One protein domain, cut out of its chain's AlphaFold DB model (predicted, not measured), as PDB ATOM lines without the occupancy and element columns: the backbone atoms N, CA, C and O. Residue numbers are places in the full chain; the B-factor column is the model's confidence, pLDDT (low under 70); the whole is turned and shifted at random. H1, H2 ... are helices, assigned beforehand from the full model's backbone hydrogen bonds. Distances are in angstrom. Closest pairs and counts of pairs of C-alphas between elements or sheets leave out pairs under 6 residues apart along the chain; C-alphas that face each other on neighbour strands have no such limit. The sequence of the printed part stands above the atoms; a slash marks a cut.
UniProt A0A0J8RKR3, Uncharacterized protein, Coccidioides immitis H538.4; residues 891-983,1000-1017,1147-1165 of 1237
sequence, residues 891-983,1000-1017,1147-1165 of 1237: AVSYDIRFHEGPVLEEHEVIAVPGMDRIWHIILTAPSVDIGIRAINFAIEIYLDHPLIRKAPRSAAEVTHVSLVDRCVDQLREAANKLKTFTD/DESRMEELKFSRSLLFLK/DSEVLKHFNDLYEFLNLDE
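This is residues 891 to 983, 1000 to 1017 and 1147 to 1165 of the 1237 residues of an uncharacterized protein of Coccidioides immitis H538.4 (UniProt A0A0J8RKR3). One long helix, H5, runs nearly the whole length of an elongated body of helices; H6 packs beside it and lies between it and the helical hairpin of H2 and H3. The short helices H7 and H8 follow H5 on its other side, H4 makes the turn from H3 into H5, and H1 lies at the rim near H2, joined to it by a long link. The printed part has 130 residues with eight named helices, H1 to H8 in chain order, and no named strand: an all-helix domain. It is compact, with a radius of gyration of the C-alphas of 16.1 A, and spans 49 by 31 by 19 A.

H5, residues 953 to 982, touches H6, residues 1000 to 1017, at a shallow tilt of 29 degrees, opposite ways; their closest C-alphas, of Cys 967 and Ser 1012, are 5.1 A apart. With residues 1004 to 1012 alone, H6 touches H2, residues 915 to 924, at a steep tilt of 54 degrees; the closest C-alphas are those of Leu 923 and Lys 1008, 4.9 A. H2 forms a helical hairpin with H3, residues 928 to 944, at a shallow tilt of 29 degrees; the closest C-alphas, of Ile 922 and Gly 931, are 4.7 A apart. H6, with residues 1011 to 1015 alone, only just touches H3, with 3 pairs of C-alphas within 8 A, the closest Ile 935 and Phe 1015 at 6.0 A. H3 and H4, residues 946 to 950, only just touch, and only at the corner, with 3 such pairs, the closest Tyr 942 and Ile 948 at 6.5 A. With residues 961 to 964 alone, H5 only just touches H7, residues 1147 to 1152, with 3 such pairs, the closest Val 964 and Val 1150 at 6.5 A. H8, residues 1154 to 1162, is close to H5 but not clearly touching; the closest C-alphas, of Ala 975 and Phe 1160, are 7.0 A apart. H1, residues 891 to 898, is close to H2 but not clearly touching, with C-alphas 892 and 915 at 6.0 A. Every O i to N i+4 pair is within hydrogen-bond range in H1 to H7; in H8 3 of 5 are.

H5 is 43.8 A from first to last C-alpha; C-alpha 953, of Arg 953, is at (541.420, 374.623, 555.363), and C-alpha 982, of Thr 982, is at (555.074, 340.172, 532.104). H6 measures 25.3 A, H3 23.9 A, H2 14.5 A and H8 13.7 A. H1 begins at C-alpha 891, (529.705, 351.559, 559.622).

The C-alphas farthest apart, of Val 903 and Asp 983, are 49.5 A apart. Residues 984 to 999 and 1018 to 1146 are not printed; the gaps between C-alphas are 17.4 A and 10.5 A. Confidence is under 70 at residues 900 to 903 and 982 to 983.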
ATOM      1  N   ALA A 891     528.650 351.792 558.638       94.00
ATOM      2  CA  ALA A 891     529.705 351.559 559.622       94.00
ATOM      3  C   ALA A 891     530.678 352.743 559.715       94.00
ATOM      4  O   ALA A 891     530.988 353.187 560.815       94.00
ATOM      5  N   VAL A 892     531.085 353.333 558.584       93.38
ATOM      6  CA  VAL A 892     531.856 354.594 558.573       93.38
ATOM      7  C   VAL A 892     531.056 355.725 559.229       93.38
ATOM      8  O   VAL A 892     531.568 356.445 560.084       93.38
ATOM      9  N   SER A 893     529.769 355.848 558.895       92.00
ATOM     10  CA  SER A 893     528.877 356.863 559.479       92.00
ATOM     11  C   SER A 893     528.661 356.683 560.992       92.00
ATOM     12  O   SER A 893     528.486 357.663 561.721       92.00
ATOM     13  N   TYR A 894     528.675 355.437 561.470       93.25
ATOM     14  CA  TYR A 894     528.614 355.061 562.881       93.25
ATOM     15  C   TYR A 894     529.934 355.381 563.595       93.25
ATOM     16  O   TYR A 894     529.925 356.053 564.628       93.25
ATOM     17  N   ASP A 895     531.074 354.988 563.021       91.44
ATOM     18  CA  ASP A 895     532.390 355.250 563.602       91.44
ATOM     19  C   ASP A 895     532.645 356.756 563.734       91.44
ATOM     20  O   ASP A 895     533.033 357.207 564.810       91.44
ATOM     21  N   ILE A 896     532.337 357.556 562.707       89.88
ATOM     22  CA  ILE A 896     532.448 359.025 562.755       89.88
ATOM     23  C   ILE A 896     531.554 359.639 563.853       89.88
ATOM     24  O   ILE A 896     531.905 360.668 564.428       89.88
ATOM     25  N   ARG A 897     530.401 359.032 564.166       88.81
ATOM     26  CA  ARG A 897     529.471 359.530 565.196       88.81
ATOM     27  C   ARG A 897     529.982 359.307 566.618       88.81
ATOM     28  O   ARG A 897     529.677 360.115 567.490       88.81
ATOM     29  N   PHE A 898     530.710 358.215 566.857       88.12
ATOM     30  CA  PHE A 898     531.125 357.786 568.199       88.12
ATOM     31  C   PHE A 898     532.637 357.863 568.466       88.12
ATOM     32  O   PHE A 898     533.073 357.525 569.571       88.12
ATOM     33  N   HIS A 899     533.427 358.324 567.494       81.69
ATOM     34  CA  HIS A 899     534.823 358.716 567.672       81.69
ATOM     35  C   HIS A 899     534.939 360.245 567.682       81.69
ATOM     36  O   HIS A 899     535.098 360.881 566.640       81.69
ATOM     37  N   GLU A 900     534.901 360.841 568.875       64.25
ATOM     38  CA  GLU A 900     535.361 362.218 569.065       64.25
ATOM     39  C   GLU A 900     536.891 362.241 568.936       64.25
ATOM     40  O   GLU A 900     537.619 361.865 569.856       64.25
ATOM     41  N   GLY A 901     537.378 362.626 567.755       62.94
ATOM     42  CA  GLY A 901     538.800 362.880 567.530       62.94
ATOM     43  C   GLY A 901     539.304 364.097 568.324       62.94
ATOM     44  O   GLY A 901     538.499 364.925 568.761       62.94
ATOM     45  N   PRO A 902     540.630 364.235 568.505       65.44
ATOM     46  CA  PRO A 902     541.216 365.438 569.089       65.44
ATOM     47  C   PRO A 902     540.877 366.689 568.261       65.44
ATOM     48  O   PRO A 902     540.466 366.611 567.102       65.44
ATOM     49  N   VAL A 903     541.060 367.868 568.863       67.50
ATOM     50  CA  VAL A 903     540.917 369.144 568.150       67.50
ATOM     51  C   VAL A 903     541.994 369.217 567.066       67.50
ATOM     52  O   VAL A 903     543.167 369.345 567.395       67.50
ATOM     53  N   LEU A 904     541.575 369.131 565.800       75.00
ATOM     54  CA  LEU A 904     542.458 369.150 564.629       75.00
ATOM     55  C   LEU A 904     543.320 370.417 564.593       75.00
ATOM     56  O   LEU A 904     542.784 371.531 564.592       75.00
ATOM     57  N   GLU A 905     544.635 370.241 564.497       74.56
ATOM     58  CA  GLU A 905     545.575 371.346 564.303       74.56
ATOM     59  C   GLU A 905     545.684 371.747 562.814       74.56
ATOM     60  O   GLU A 905     545.224 371.055 561.899       74.56
ATOM     61  N   GLU A 906     546.273 372.914 562.533       76.75
ATOM     62  CA  GLU A 906     546.528 373.320 561.148       76.75
ATOM     63  C   GLU A 906     547.592 372.420 560.499       76.75
ATOM     64  O   GLU A 906     548.673 372.244 561.053       76.75
ATOM     65  N   HIS A 907     547.333 371.965 559.267       80.75
ATOM     66  CA  HIS A 907     548.196 371.061 558.478       80.75
ATOM     67  C   HIS A 907     548.251 369.593 558.954       80.75
ATOM     68  O   HIS A 907     549.086 368.834 558.467       80.75
ATOM     69  N   GLU A 908     547.352 369.161 559.841       85.25
ATOM     70  CA  GLU A 908     547.206 367.745 560.203       85.25
ATOM     71  C   GLU A 908     546.387 366.963 559.151       85.25
ATOM     72  O   GLU A 908     545.442 367.494 558.560       85.25
ATOM     73  N   VAL A 909     546.729 365.689 558.899       85.44
ATOM     74  CA  VAL A 909     545.921 364.800 558.041       85.44
ATOM     75  C   VAL A 909     544.676 364.361 558.806       85.44
ATOM     76  O   VAL A 909     544.761 363.755 559.871       85.44
ATOM     77  N   ILE A 910     543.505 364.605 558.227       87.44
ATOM     78  CA  ILE A 910     542.224 364.264 558.830       87.44
ATOM     79  C   ILE A 910     541.966 362.760 558.663       87.44
ATOM     80  O   ILE A 910     541.514 362.293 557.614       87.44
ATOM     81  N   ALA A 911     542.229 361.994 559.721       85.88
ATOM     82  CA  ALA A 911     541.846 360.591 559.794       85.88
ATOM     83  C   ALA A 911     540.313 360.454 559.832       85.88
ATOM     84  O   ALA A 911     539.648 361.024 560.697       85.88
ATOM     85  N   VAL A 912     539.748 359.677 558.903       88.88
ATOM     86  CA  VAL A 912     538.316 359.342 558.873       88.88
ATOM     87  C   VAL A 912     538.134 357.940 559.475       88.88
ATOM     88  O   VAL A 912     538.582 356.967 558.859       88.88
ATOM     89  N   PRO A 913     537.506 357.800 560.659       88.69
ATOM     90  CA  PRO A 913     537.291 356.504 561.303       88.69
ATOM     91  C   PRO A 913     536.559 355.498 560.405       88.69
ATOM     92  O   PRO A 913     535.643 355.857 559.667       88.69
ATOM     93  N   GLY A 914     536.982 354.231 560.449       88.50
ATOM     94  CA  GLY A 914     536.386 353.132 559.677       88.50
ATOM     95  C   GLY A 914     536.674 353.138 558.167       88.50
ATOM     96  O   GLY A 914     536.353 352.163 557.486       88.50
ATOM     97  N   MET A 915     537.296 354.193 557.627       92.31
ATOM     98  CA  MET A 915     537.395 354.409 556.180       92.31
ATOM     99  C   MET A 915     538.280 353.389 555.448       92.31
ATOM    100  O   MET A 915     538.071 353.125 554.263       92.31
ATOM    101  N   ASP A 916     539.223 352.745 556.141       91.81
ATOM    102  CA  ASP A 916     540.045 351.688 555.543       91.81
ATOM    103  C   ASP A 916     539.237 350.443 555.134       91.81
ATOM    104  O   ASP A 916     539.651 349.734 554.217       91.81
ATOM    105  N   ARG A 917     538.041 350.220 555.708       92.12
ATOM    106  CA  ARG A 917     537.112 349.177 555.231       92.12
ATOM    107  C   ARG A 917     536.604 349.490 553.818       92.12
ATOM    108  O   ARG A 917     536.575 348.609 552.963       92.12
ATOM    109  N   ILE A 918     536.273 350.756 553.546       95.56
ATOM    110  CA  ILE A 918     535.875 351.215 552.207       95.56
ATOM    111  C   ILE A 918     537.065 351.136 551.248       95.56
ATOM    112  O   ILE A 918     536.910 350.642 550.135       95.56
ATOM    113  N   TRP A 919     538.267 351.535 551.678       94.00
ATOM    114  CA  TRP A 919     539.480 351.371 550.868       94.00
ATOM    115  C   TRP A 919     539.771 349.915 550.510       94.00
ATOM    116  O   TRP A 919     540.163 349.646 549.377       94.00
ATOM    117  N   HIS A 920     539.550 348.978 551.433       93.06
ATOM    118  CA  HIS A 920     539.665 347.555 551.134       93.06
ATOM    119  C   HIS A 920     538.690 347.153 550.015       93.06
ATOM    120  O   HIS A 920     539.138 346.625 549.002       93.06
ATOM    121  N   ILE A 921     537.403 347.512 550.125       94.06
ATOM    122  CA  ILE A 921     536.392 347.241 549.084       94.06
ATOM    123  C   ILE A 921     536.774 347.888 547.739       94.06
ATOM    124  O   ILE A 921     536.701 347.227 546.706       94.06
ATOM    125  N   ILE A 922     537.231 349.148 547.724       94.75
ATOM    126  CA  ILE A 922     537.676 349.844 546.499       94.75
ATOM    127  C   ILE A 922     538.770 349.051 545.769       94.75
ATOM    128  O   ILE A 922     538.743 348.971 544.541       94.75
ATOM    129  N   LEU A 923     539.723 348.487 546.517       92.44
ATOM    130  CA  LEU A 923     540.928 347.850 545.982       92.44
ATOM    131  C   LEU A 923     540.763 346.357 545.669       92.44
ATOM    132  O   LEU A 923     541.543 345.835 544.873       92.44
ATOM    133  N   THR A 924     539.799 345.663 546.284       90.88
ATOM    134  CA  THR A 924     539.639 344.204 546.138       90.88
ATOM    135  C   THR A 924     538.330 343.764 545.487       90.88
ATOM    136  O   THR A 924     538.285 342.647 544.979       90.88
ATOM    137  N   ALA A 925     537.285 344.603 545.429       92.44
ATOM    138  CA  ALA A 925     535.987 344.214 544.866       92.44
ATOM    139  C   ALA A 925     536.071 343.850 543.364       92.44
ATOM    140  O   ALA A 925     536.324 344.740 542.537       92.44
ATOM    141  N   PRO A 926     535.755 342.597 542.970       87.69
ATOM    142  CA  PRO A 926     535.735 342.181 541.564       87.69
ATOM    143  C   PRO A 926     534.647 342.890 540.750       87.69
ATOM    144  O   PRO A 926     534.810 343.141 539.556       87.69
ATOM    145  N   SER A 927     533.524 343.229 541.394       88.81
ATOM    146  CA  SER A 927     532.414 343.936 540.756       88.81
ATOM    147  C   SER A 927     532.794 345.380 540.430       88.81
ATOM    148  O   SER A 927     533.056 346.199 541.319       88.81
ATOM    149  N   VAL A 928     532.770 345.715 539.134       87.88
ATOM    150  CA  VAL A 928     533.062 347.068 538.632       87.88
ATOM    151  C   VAL A 928     532.160 348.106 539.308       87.88
ATOM    152  O   VAL A 928     532.666 349.121 539.788       87.88
ATOM    153  N   ASP A 929     530.865 347.811 539.426       92.06
ATOM    154  CA  ASP A 929     529.861 348.712 539.992       92.06
ATOM    155  C   ASP A 929     530.030 348.942 541.504       92.06
ATOM    156  O   ASP A 929     530.069 350.092 541.940       92.06
ATOM    157  N   ILE A 930     530.235 347.883 542.300       94.00
ATOM    158  CA  ILE A 930     530.408 348.003 543.764       94.00
ATOM    159  C   ILE A 930     531.614 348.886 544.090       94.00
ATOM    160  O   ILE A 930     531.496 349.830 544.867       94.00
ATOM    161  N   GLY A 931     532.758 348.657 543.438       91.94
ATOM    162  CA  GLY A 931     533.919 349.520 543.651       91.94
ATOM    163  C   GLY A 931     533.750 350.942 543.089       91.94
ATOM    164  O   GLY A 931     534.372 351.854 543.618       91.94
ATOM    165  N   ILE A 932     532.899 351.187 542.076       93.25
ATOM    166  CA  ILE A 932     532.564 352.570 541.662       93.25
ATOM    167  C   ILE A 932     531.739 353.252 542.758       93.25
ATOM    168  O   ILE A 932     532.035 354.392 543.110       93.25
ATOM    169  N   ARG A 933     530.738 352.563 543.321       95.56
ATOM    170  CA  ARG A 933     529.922 353.089 544.425       95.56
ATOM    171  C   ARG A 933     530.770 353.388 545.665       95.56
ATOM    172  O   ARG A 933     530.691 354.499 546.180       95.56
ATOM    173  N   ALA A 934     531.669 352.479 546.043       95.94
ATOM    174  CA  ALA A 934     532.610 352.680 547.145       95.94
ATOM    175  C   ALA A 934     533.552 353.884 546.923       95.94
ATOM    176  O   ALA A 934     533.767 354.667 547.849       95.94
ATOM    177  N   ILE A 935     534.069 354.088 545.698       95.88
ATOM    178  CA  ILE A 935     534.838 355.300 545.352       95.88
ATOM    179  C   ILE A 935     533.950 356.546 545.489       95.88
ATOM    180  O   ILE A 935     534.361 357.497 546.146       95.88
ATOM    181  N   ASN A 936     532.738 356.553 544.923       95.25
ATOM    182  CA  ASN A 936     531.838 357.712 544.988       95.25
ATOM    183  C   ASN A 936     531.534 358.117 546.446       95.25
ATOM    184  O   ASN A 936     531.657 359.295 546.779       95.25
ATOM    185  N   PHE A 937     531.211 357.149 547.315       96.00
ATOM    186  CA  PHE A 937     531.011 357.377 548.751       96.00
ATOM    187  C   PHE A 937     532.268 357.960 549.407       96.00
ATOM    188  O   PHE A 937     532.196 358.955 550.126       96.00
ATOM    189  N   ALA A 938     533.447 357.405 549.111       95.06
ATOM    190  CA  ALA A 938     534.703 357.924 549.634       95.06
ATOM    191  C   ALA A 938     534.976 359.375 549.201       95.06
ATOM    192  O   ALA A 938     535.373 360.200 550.025       95.06
ATOM    193  N   ILE A 939     534.715 359.712 547.937       94.50
ATOM    194  CA  ILE A 939     534.834 361.078 547.415       94.50
ATOM    195  C   ILE A 939     533.822 362.025 548.081       94.50
ATOM    196  O   ILE A 939     534.180 363.160 548.395       94.50
ATOM    197  N   GLU A 940     532.590 361.585 548.345       93.69
ATOM    198  CA  GLU A 940     531.609 362.371 549.106       93.69
ATOM    199  C   GLU A 940     532.086 362.627 550.543       93.69
ATOM    200  O   GLU A 940     532.074 363.773 551.004       93.69
ATOM    201  N   ILE A 941     532.601 361.604 551.232       93.19
ATOM    202  CA  ILE A 941     533.099 361.753 552.602       93.19
ATOM    203  C   ILE A 941     534.303 362.705 552.666       93.19
ATOM    204  O   ILE A 941     534.295 363.645 553.465       93.19
ATOM    205  N   TYR A 942     535.306 362.526 551.799       92.50
ATOM    206  CA  TYR A 942     536.526 363.342 551.800       92.50
ATOM    207  C   TYR A 942     536.350 364.772 551.250       92.50
ATOM    208  O   TYR A 942     537.249 365.593 551.442       92.50
ATOM    209  N   LEU A 943     535.231 365.107 550.589       90.50
ATOM    210  CA  LEU A 943     534.987 366.449 550.025       90.50
ATOM    211  C   LEU A 943     533.790 367.199 550.629       90.50
ATOM    212  O   LEU A 943     533.795 368.432 550.638       90.50
ATOM    213  N   ASP A 944     532.756 366.504 551.108       89.06
ATOM    214  CA  ASP A 944     531.491 367.132 551.508       89.06
ATOM    215  C   ASP A 944     531.032 366.828 552.936       89.06
ATOM    216  O   ASP A 944     530.208 367.585 553.465       89.06
ATOM    217  N   HIS A 945     531.573 365.799 553.596       90.06
ATOM    218  CA  HIS A 945     531.157 365.468 554.958       90.06
ATOM    219  C   HIS A 945     531.424 366.637 555.932       90.06
ATOM    220  O   HIS A 945     532.474 367.289 555.846       90.06
ATOM    221  N   PRO A 946     530.531 366.908 556.910       85.81
ATOM    222  CA  PRO A 946     530.728 367.967 557.902       85.81
ATOM    223  C   PRO A 946     532.056 367.897 558.664       85.81
ATOM    224  O   PRO A 946     532.540 368.932 559.107       85.81
ATOM    225  N   LEU A 947     532.645 366.705 558.794       85.94
ATOM    226  CA  LEU A 947     533.963 366.488 559.400       85.94
ATOM    227  C   LEU A 947     535.078 367.204 558.612       85.94
ATOM    228  O   LEU A 947     535.883 367.909 559.209       85.94
ATOM    229  N   ILE A 948     535.065 367.123 557.276       87.69
ATOM    230  CA  ILE A 948     536.014 367.843 556.410       87.69
ATOM    231  C   ILE A 948     535.645 369.328 556.316       87.69
ATOM    232  O   ILE A 948     536.507 370.195 556.414       87.69
ATOM    233  N   ARG A 949     534.354 369.650 556.152       84.25
ATOM    234  CA  ARG A 949     533.898 371.041 555.955       84.25
ATOM    235  C   ARG A 949     534.050 371.943 557.188       84.25
ATOM    236  O   ARG A 949     534.055 373.160 557.027       84.25
ATOM    237  N   LYS A 950     534.131 371.374 558.397       82.62
ATOM    238  CA  LYS A 950     534.382 372.113 559.651       82.62
ATOM    239  C   LYS A 950     535.865 372.197 560.026       82.62
ATOM    240  O   LYS A 950     536.200 372.995 560.896       82.62
ATOM    241  N   ALA A 951     536.725 371.377 559.422       84.06
ATOM    242  CA  ALA A 951     538.153 371.365 559.714       84.06
ATOM    243  C   ALA A 951     538.860 372.632 559.183       84.06
ATOM    244  O   ALA A 951     538.352 373.283 558.260       84.06
ATOM    245  N   PRO A 952     540.048 372.983 559.714       86.56
ATOM    246  CA  PRO A 952     540.895 374.012 559.123       86.56
ATOM    247  C   PRO A 952     541.178 373.719 557.646       86.56
ATOM    248  O   PRO A 952     541.429 372.577 557.256       86.56
ATOM    249  N   ARG A 953     541.186 374.763 556.810       82.75
ATOM    250  CA  ARG A 953     541.420 374.623 555.363       82.75
ATOM    251  C   ARG A 953     542.753 373.925 555.054       82.75
ATOM    252  O   ARG A 953     542.787 373.080 554.167       82.75
ATOM    253  N   SER A 954     543.804 374.235 555.812       84.56
ATOM    254  CA  SER A 954     545.125 373.605 555.695       84.56
ATOM    255  C   SER A 954     545.095 372.103 555.995       84.56
ATOM    256  O   SER A 954     545.734 371.336 555.282       84.56
ATOM    257  N   ALA A 955     544.318 371.661 556.989       86.50
ATOM    258  CA  ALA A 955     544.140 370.242 557.304       86.50
ATOM    259  C   ALA A 955     543.394 369.501 556.177       86.50
ATOM    260  O   ALA A 955     543.807 368.423 555.749       86.50
ATOM    261  N   ALA A 956     542.338 370.103 555.615       87.38
ATOM    262  CA  ALA A 956     541.635 369.536 554.461       87.38
ATOM    263  C   ALA A 956     542.544 369.435 553.217       87.38
ATOM    264  O   ALA A 956     542.579 368.393 552.567       87.38
ATOM    265  N   GLU A 957     543.327 370.479 552.921       86.81
ATOM    266  CA  GLU A 957     544.272 370.500 551.796       86.81
ATOM    267  C   GLU A 957     545.391 369.450 551.958       86.81
ATOM    268  O   GLU A 957     545.664 368.709 551.012       86.81
ATOM    269  N   VAL A 958     545.976 369.305 553.155       88.56
ATOM    270  CA  VAL A 958     546.972 368.255 553.458       88.56
ATOM    271  C   VAL A 958     546.355 366.853 553.401       88.56
ATOM    272  O   VAL A 958     546.981 365.925 552.891       88.56
ATOM    273  N   THR A 959     545.098 366.691 553.824       90.06
ATOM    274  CA  THR A 959     544.365 365.422 553.671       90.06
ATOM    275  C   THR A 959     544.224 365.051 552.196       90.06
ATOM    276  O   THR A 959     544.572 363.938 551.811       90.06
ATOM    277  N   HIS A 960     543.783 365.979 551.339       91.50
ATOM    278  CA  HIS A 960     543.643 365.725 549.899       91.50
ATOM    279  C   HIS A 960     544.982 365.430 549.212       91.50
ATOM    280  O   HIS A 960     545.014 364.582 548.325       91.50
ATOM    281  N   VAL A 961     546.075 366.065 549.647       90.50
ATOM    282  CA  VAL A 961     547.451 365.742 549.226       90.50
ATOM    283  C   VAL A 961     547.826 364.312 549.629       90.50
ATOM    284  O   VAL A 961     548.184 363.522 548.762       90.50
ATOM    285  N   SER A 962     547.622 363.919 550.890       91.75
ATOM    286  CA  SER A 962     547.950 362.559 551.357       91.75
ATOM    287  C   SER A 962     547.186 361.444 550.617       91.75
ATOM    288  O   SER A 962     547.688 360.330 550.462       91.75
ATOM    289  N   LEU A 963     545.983 361.743 550.106       92.94
ATOM    290  CA  LEU A 963     545.214 360.830 549.257       92.94
ATOM    291  C   LEU A 963     545.830 360.659 547.861       92.94
ATOM    292  O   LEU A 963     545.718 359.572 547.295       92.94
ATOM    293  N   VAL A 964     546.484 361.690 547.312       91.38
ATOM    294  CA  VAL A 964     547.261 361.571 546.066       91.38
ATOM    295  C   VAL A 964     548.435 360.634 546.280       91.38
ATOM    296  O   VAL A 964     548.566 359.679 545.520       91.38
ATOM    297  N   ASP A 965     549.234 360.868 547.324       89.88
ATOM    298  CA  ASP A 965     550.416 360.055 547.622       89.88
ATOM    299  C   ASP A 965     550.027 358.581 547.824       89.88
ATOM    300  O   ASP A 965     550.545 357.712 547.125       89.88
ATOM    301  N   ARG A 966     548.992 358.304 548.640       91.94
ATOM    302  CA  ARG A 966     548.426 356.949 548.814       91.94
ATOM    303  C   ARG A 966     548.025 356.304 547.481       91.94
ATOM    304  O   ARG A 966     548.294 355.121 547.282       91.94
ATOM    305  N   CYS A 967     547.383 357.042 546.573       93.44
ATOM    306  CA  CYS A 967     546.976 356.498 545.273       93.44
ATOM    307  C   CYS A 967     548.168 356.273 544.332       93.44
ATOM    308  O   CYS A 967     548.186 355.277 543.613       93.44
ATOM    309  N   VAL A 968     549.160 357.167 544.321       90.44
ATOM    310  CA  VAL A 968     550.363 357.032 543.485       90.44
ATOM    311  C   VAL A 968     551.238 355.876 543.959       90.44
ATOM    312  O   VAL A 968     551.699 355.097 543.126       90.44
ATOM    313  N   ASP A 969     551.434 355.718 545.265       91.62
ATOM    314  CA  ASP A 969     552.216 354.611 545.814       91.62
ATOM    315  C   ASP A 969     551.547 353.262 545.500       91.62
ATOM    316  O   ASP A 969     552.213 352.352 545.009       91.62
ATOM    317  N   GLN A 970     550.217 353.167 545.628       92.44
ATOM    318  CA  GLN A 970     549.443 351.997 545.185       92.44
ATOM    319  C   GLN A 970     549.598 351.711 543.681       92.44
ATOM    320  O   GLN A 970     549.769 350.554 543.293       92.44
ATOM    321  N   LEU A 971     549.572 352.746 542.829       92.19
ATOM    322  CA  LEU A 971     549.821 352.601 541.389       92.19
ATOM    323  C   LEU A 971     551.241 352.091 541.114       92.19
ATOM    324  O   LEU A 971     551.411 351.207 540.276       92.19
ATOM    325  N   ARG A 972     552.250 352.605 541.831       90.94
ATOM    326  CA  ARG A 972     553.657 352.198 541.694       90.94
ATOM    327  C   ARG A 972     553.864 350.745 542.131       90.94
ATOM    328  O   ARG A 972     554.514 349.989 541.413       90.94
ATOM    329  N   GLU A 973     553.287 350.336 543.258       90.00
ATOM    330  CA  GLU A 973     553.350 348.952 543.747       90.00
ATOM    331  C   GLU A 973     552.673 347.963 542.790       90.00
ATOM    332  O   GLU A 973     553.286 346.958 542.417       90.00
ATOM    333  N   ALA A 974     551.446 348.260 542.350       89.31
ATOM    334  CA  ALA A 974     550.712 347.410 541.413       89.31
ATOM    335  C   ALA A 974     551.430 347.321 540.055       89.31
ATOM    336  O   ALA A 974     551.645 346.224 539.541       89.31
ATOM    337  N   ALA A 975     551.892 348.451 539.503       86.94
ATOM    338  CA  ALA A 975     552.649 348.485 538.252       86.94
ATOM    339  C   ALA A 975     553.949 347.674 538.316       86.94
ATOM    340  O   ALA A 975     554.298 347.003 537.347       86.94
ATOM    341  N   ASN A 976     554.670 347.720 539.440       87.44
ATOM    342  CA  ASN A 976     555.905 346.958 539.609       87.44
ATOM    343  C   ASN A 976     555.640 345.445 539.647       87.44
ATOM    344  O   ASN A 976     556.359 344.697 538.988       87.44
ATOM    345  N   LYS A 977     554.585 344.994 540.339       84.44
ATOM    346  CA  LYS A 977     554.187 343.575 540.341       84.44
ATOM    347  C   LYS A 977     553.729 343.098 538.964       84.44
ATOM    348  O   LYS A 977     554.177 342.052 538.505       84.44
ATOM    349  N   LEU A 978     552.905 343.890 538.277       84.12
ATOM    350  CA  LEU A 978     552.454 343.579 536.919       84.12
ATOM    351  C   LEU A 978     553.643 343.451 535.954       84.12
ATOM    352  O   LEU A 978     553.717 342.476 535.214       84.12
ATOM    353  N   LYS A 979     554.642 344.343 536.039       81.62
ATOM    354  CA  LYS A 979     555.903 344.198 535.286       81.62
ATOM    355  C   LYS A 979     556.620 342.881 535.597       81.62
ATOM    356  O   LYS A 979     557.015 342.198 534.664       81.62
ATOM    357  N   THR A 980     556.716 342.464 536.865       78.56
ATOM    358  CA  THR A 980     557.318 341.157 537.216       78.56
ATOM    359  C   THR A 980     556.518 339.936 536.748       78.56
ATOM    360  O   THR A 980     557.056 338.834 536.747       78.56
ATOM    361  N   PHE A 981     555.254 340.105 536.346       71.81
ATOM    362  CA  PHE A 981     554.447 339.035 535.751       71.81
ATOM    363  C   PHE A 981     554.622 338.955 534.226       71.81
ATOM    364  O   PHE A 981     554.559 337.861 533.665       71.81
ATOM    365  N   THR A 982     554.866 340.090 533.561       64.81
ATOM    366  CA  THR A 982     555.074 340.172 532.104       64.81
ATOM    367  C   THR A 982     556.538 339.916 531.707       64.81
ATOM    368  O   THR A 982     556.796 339.233 530.715       64.81
ATOM    369  N   ASP A 983     557.502 340.399 532.497       59.88
ATOM    370  CA  ASP A 983     558.940 340.198 532.283       59.88
ATOM    371  C   ASP A 983     559.417 338.875 532.916       59.88
ATOM    372  O   ASP A 983     559.997 338.841 534.004       59.88
ATOM    373  N   ASP A1000     544.479 335.073 538.661       70.88
ATOM    374  CA  ASP A1000     543.803 335.896 539.658       70.88
ATOM    375  C   ASP A1000     544.736 336.890 540.364       70.88
ATOM    376  O   ASP A1000     544.306 338.005 540.649       70.88
ATOM    377  N   GLU A1001     546.015 336.565 540.577       78.62
ATOM    378  CA  GLU A1001     546.995 337.511 541.134       78.62
ATOM    379  C   GLU A1001     547.245 338.689 540.187       78.62
ATOM    380  O   GLU A1001     547.176 339.845 540.616       78.62
ATOM    381  N   SER A1002     547.425 338.422 538.890       80.31
ATOM    382  CA  SER A1002     547.526 339.476 537.871       80.31
ATOM    383  C   SER A1002     546.250 340.324 537.814       80.31
ATOM    384  O   SER A1002     546.320 341.552 537.867       80.31
ATOM    385  N   ARG A1003     545.070 339.684 537.810       82.69
ATOM    386  CA  ARG A1003     543.760 340.362 537.815       82.69
ATOM    387  C   ARG A1003     543.560 341.254 539.046       82.69
ATOM    388  O   ARG A1003     542.977 342.331 538.924       82.69
ATOM    389  N   MET A1004     544.028 340.839 540.224       85.00
ATOM    390  CA  MET A1004     543.943 341.642 541.449       85.00
ATOM    391  C   MET A1004     544.832 342.887 541.398       85.00
ATOM    392  O   MET A1004     544.399 343.955 541.830       85.00
ATOM    393  N   GLU A1005     546.060 342.787 540.883       88.56
ATOM    394  CA  GLU A1005     546.943 343.955 540.763       88.56
ATOM    395  C   GLU A1005     546.487 344.898 539.625       88.56
ATOM    396  O   GLU A1005     546.529 346.116 539.808       88.56
ATOM    397  N   GLU A1006     545.923 344.383 538.519       87.94
ATOM    398  CA  GLU A1006     545.204 345.201 537.519       87.94
ATOM    399  C   GLU A1006     544.045 345.991 538.151       87.94
ATOM    400  O   GLU A1006     543.913 347.196 537.928       87.94
ATOM    401  N   LEU A1007     543.208 345.325 538.959       89.38
ATOM    402  CA  LEU A1007     542.073 345.963 539.629       89.38
ATOM    403  C   LEU A1007     542.536 347.084 540.563       89.38
ATOM    404  O   LEU A1007     542.008 348.191 540.461       89.38
ATOM    405  N   LYS A1008     543.544 346.845 541.414       91.00
ATOM    406  CA  LYS A1008     544.129 347.890 542.277       91.00
ATOM    407  C   LYS A1008     544.599 349.086 541.453       91.00
ATOM    408  O   LYS A1008     544.234 350.217 541.766       91.00
ATOM    409  N   PHE A1009     545.336 348.834 540.370       92.94
ATOM    410  CA  PHE A1009     545.858 349.880 539.496       92.94
ATOM    411  C   PHE A1009     544.732 350.745 538.898       92.94
ATOM    412  O   PHE A1009     544.680 351.954 539.136       92.94
ATOM    413  N   SER A1010     543.770 350.137 538.197       91.50
ATOM    414  CA  SER A1010     542.640 350.870 537.607       91.50
ATOM    415  C   SER A1010     541.784 351.590 538.660       91.50
ATOM    416  O   SER A1010     541.254 352.671 538.394       91.50
ATOM    417  N   ARG A1011     541.646 351.034 539.871       93.38
ATOM    418  CA  ARG A1011     540.842 351.615 540.962       93.38
ATOM    419  C   ARG A1011     541.494 352.825 541.613       93.38
ATOM    420  O   ARG A1011     540.813 353.840 541.759       93.38
ATOM    421  N   SER A1012     542.782 352.764 541.944       93.94
ATOM    422  CA  SER A1012     543.515 353.910 542.502       93.94
ATOM    423  C   SER A1012     543.605 355.057 541.486       93.94
ATOM    424  O   SER A1012     543.408 356.219 541.846       93.94
ATOM    425  N   LEU A1013     543.776 354.748 540.193       93.19
ATOM    426  CA  LEU A1013     543.723 355.746 539.119       93.19
ATOM    427  C   LEU A1013     542.325 356.370 538.968       93.19
ATOM    428  O   LEU A1013     542.196 357.588 538.814       93.19
ATOM    429  N   LEU A1014     541.266 355.556 539.028       93.56
ATOM    430  CA  LEU A1014     539.885 356.036 538.950       93.56
ATOM    431  C   LEU A1014     539.518 356.914 540.152       93.56
ATOM    432  O   LEU A1014     538.911 357.968 539.953       93.56
ATOM    433  N   PHE A1015     539.921 356.531 541.368       95.44
ATOM    434  CA  PHE A1015     539.761 357.359 542.565       95.44
ATOM    435  C   PHE A1015     540.444 358.716 542.373       95.44
ATOM    436  O   PHE A1015     539.804 359.751 542.543       95.44
ATOM    437  N   LEU A1016     541.706 358.732 541.931       92.06
ATOM    438  CA  LEU A1016     542.458 359.967 541.707       92.06
ATOM    439  C   LEU A1016     541.790 360.872 540.652       92.06
ATOM    440  O   LEU A1016     541.654 362.082 540.850       92.06
ATOM    441  N   LYS A1017     541.290 360.285 539.557       90.81
ATOM    442  CA  LYS A1017     540.521 360.987 538.516       90.81
ATOM    443  C   LYS A1017     539.221 361.590 539.060       90.81
ATOM    444  O   LYS A1017     538.892 362.728 538.718       90.81
ATOM    445  N   ASP A1147     546.284 369.100 542.014       80.94
ATOM    446  CA  ASP A1147     546.844 369.051 540.651       80.94
ATOM    447  C   ASP A1147     548.372 369.227 540.659       80.94
ATOM    448  O   ASP A1147     549.075 368.609 539.864       80.94
ATOM    449  N   SER A1148     548.885 370.078 541.551       82.44
ATOM    450  CA  SER A1148     550.324 370.330 541.686       82.44
ATOM    451  C   SER A1148     551.056 369.132 542.300       82.44
ATOM    452  O   SER A1148     552.180 368.845 541.896       82.44
ATOM    453  N   GLU A1149     550.415 368.408 543.222       86.25
ATOM    454  CA  GLU A1149     550.954 367.190 543.835       86.25
ATOM    455  C   GLU A1149     551.050 366.033 542.834       86.25
ATOM    456  O   GLU A1149     552.120 365.453 542.660       86.25
ATOM    457  N   VAL A1150     549.970 365.763 542.086       86.06
ATOM    458  CA  VAL A1150     549.946 364.718 541.043       86.06
ATOM    459  C   VAL A1150     551.073 364.918 540.025       86.06
ATOM    460  O   VAL A1150     551.678 363.953 539.559       86.06
ATOM    461  N   LEU A1151     551.396 366.173 539.699       85.81
ATOM    462  CA  LEU A1151     552.462 366.502 538.758       85.81
ATOM    463  C   LEU A1151     553.884 366.309 539.311       85.81
ATOM    464  O   LEU A1151     554.797 366.132 538.503       85.81
ATOM    465  N   LYS A1152     554.104 366.265 540.634       87.94
ATOM    466  CA  LYS A1152     555.415 365.865 541.192       87.94
ATOM    467  C   LYS A1152     555.735 364.410 540.848       87.94
ATOM    468  O   LYS A1152     556.862 364.092 540.474       87.94
ATOM    469  N   HIS A1153     554.711 363.561 540.884       87.25
ATOM    470  CA  HIS A1153     554.766 362.135 540.554       87.25
ATOM    471  C   HIS A1153     554.683 361.847 539.041       87.25
ATOM    472  O   HIS A1153     554.542 360.698 538.623       87.25
ATOM    473  N   PHE A1154     554.794 362.872 538.184       88.00
ATOM    474  CA  PHE A1154     554.676 362.714 536.728       88.00
ATOM    475  C   PHE A1154     555.662 361.698 536.138       88.00
ATOM    476  O   PHE A1154     555.309 361.007 535.187       88.00
ATOM    477  N   ASN A1155     556.884 361.592 536.674       85.50
ATOM    478  CA  ASN A1155     557.868 360.637 536.157       85.50
ATOM    479  C   ASN A1155     557.382 359.185 536.323       85.50
ATOM    480  O   ASN A1155     557.459 358.425 535.365       85.50
ATOM    481  N   ASP A1156     556.827 358.825 537.486       85.12
ATOM    482  CA  ASP A1156     556.243 357.497 537.716       85.12
ATOM    483  C   ASP A1156     555.059 357.243 536.773       85.12
ATOM    484  O   ASP A1156     555.020 356.236 536.068       85.12
ATOM    485  N   LEU A1157     554.133 358.206 536.688       86.88
ATOM    486  CA  LEU A1157     552.954 358.114 535.824       86.88
ATOM    487  C   LEU A1157     553.325 357.993 534.334       86.88
ATOM    488  O   LEU A1157     552.678 357.253 533.598       86.88
ATOM    489  N   TYR A1158     554.377 358.678 533.881       87.75
ATOM    490  CA  TYR A1158     554.887 358.567 532.514       87.75
ATOM    491  C   TYR A1158     555.535 357.198 532.251       87.75
ATOM    492  O   TYR A1158     555.338 356.623 531.180       87.75
ATOM    493  N   GLU A1159     556.238 356.622 533.231       87.19
ATOM    494  CA  GLU A1159     556.792 355.264 533.129       87.19
ATOM    495  C   GLU A1159     555.721 354.156 533.150       87.19
ATOM    496  O   GLU A1159     555.983 353.037 532.692       87.19
ATOM    497  N   PHE A1160     554.499 354.448 533.611       89.81
ATOM    498  CA  PHE A1160     553.354 353.537 533.490       89.81
ATOM    499  C   PHE A1160     552.772 353.474 532.062       89.81
ATOM    500  O   PHE A1160     552.063 352.522 531.741       89.81
ATOM    501  N   LEU A1161     553.139 354.387 531.150       87.06
ATOM    502  CA  LEU A1161     552.825 354.251 529.714       87.06
ATOM    503  C   LEU A1161     553.578 353.086 529.039       87.06
ATOM    504  O   LEU A1161     553.249 352.727 527.910       87.06
ATOM    505  N   ASN A1162     554.569 352.489 529.716       84.50
ATOM    506  CA  ASN A1162     555.251 351.269 529.271       84.50
ATOM    507  C   ASN A1162     554.563 349.969 529.747       84.50
ATOM    508  O   ASN A1162     555.096 348.891 529.497       84.50
ATOM    509  N   LEU A1163     553.438 350.046 530.469       86.00
ATOM    510  CA  LEU A1163     552.638 348.869 530.837       86.00
ATOM    511  C   LEU A1163     551.879 348.311 529.618       86.00
ATOM    512  O   LEU A1163     551.966 348.845 528.507       86.00
ATOM    513  N   ASP A1164     551.121 347.237 529.831       83.81
ATOM    514  CA  ASP A1164     550.270 346.636 528.804       83.81
ATOM    515  C   ASP A1164     549.238 347.622 528.237       83.81
ATOM    516  O   ASP A1164     548.874 348.629 528.857       83.81
ATOM    517  N   GLU A1165     548.771 347.339 527.018       83.06
ATOM    518  CA  GLU A1165     548.001 348.272 526.184       83.06
ATOM    519  C   GLU A1165     546.756 348.837 526.895       83.06
ATOM    520  O   GLU A1165     546.433 350.019 526.765       83.06
TER     521      GLU A1165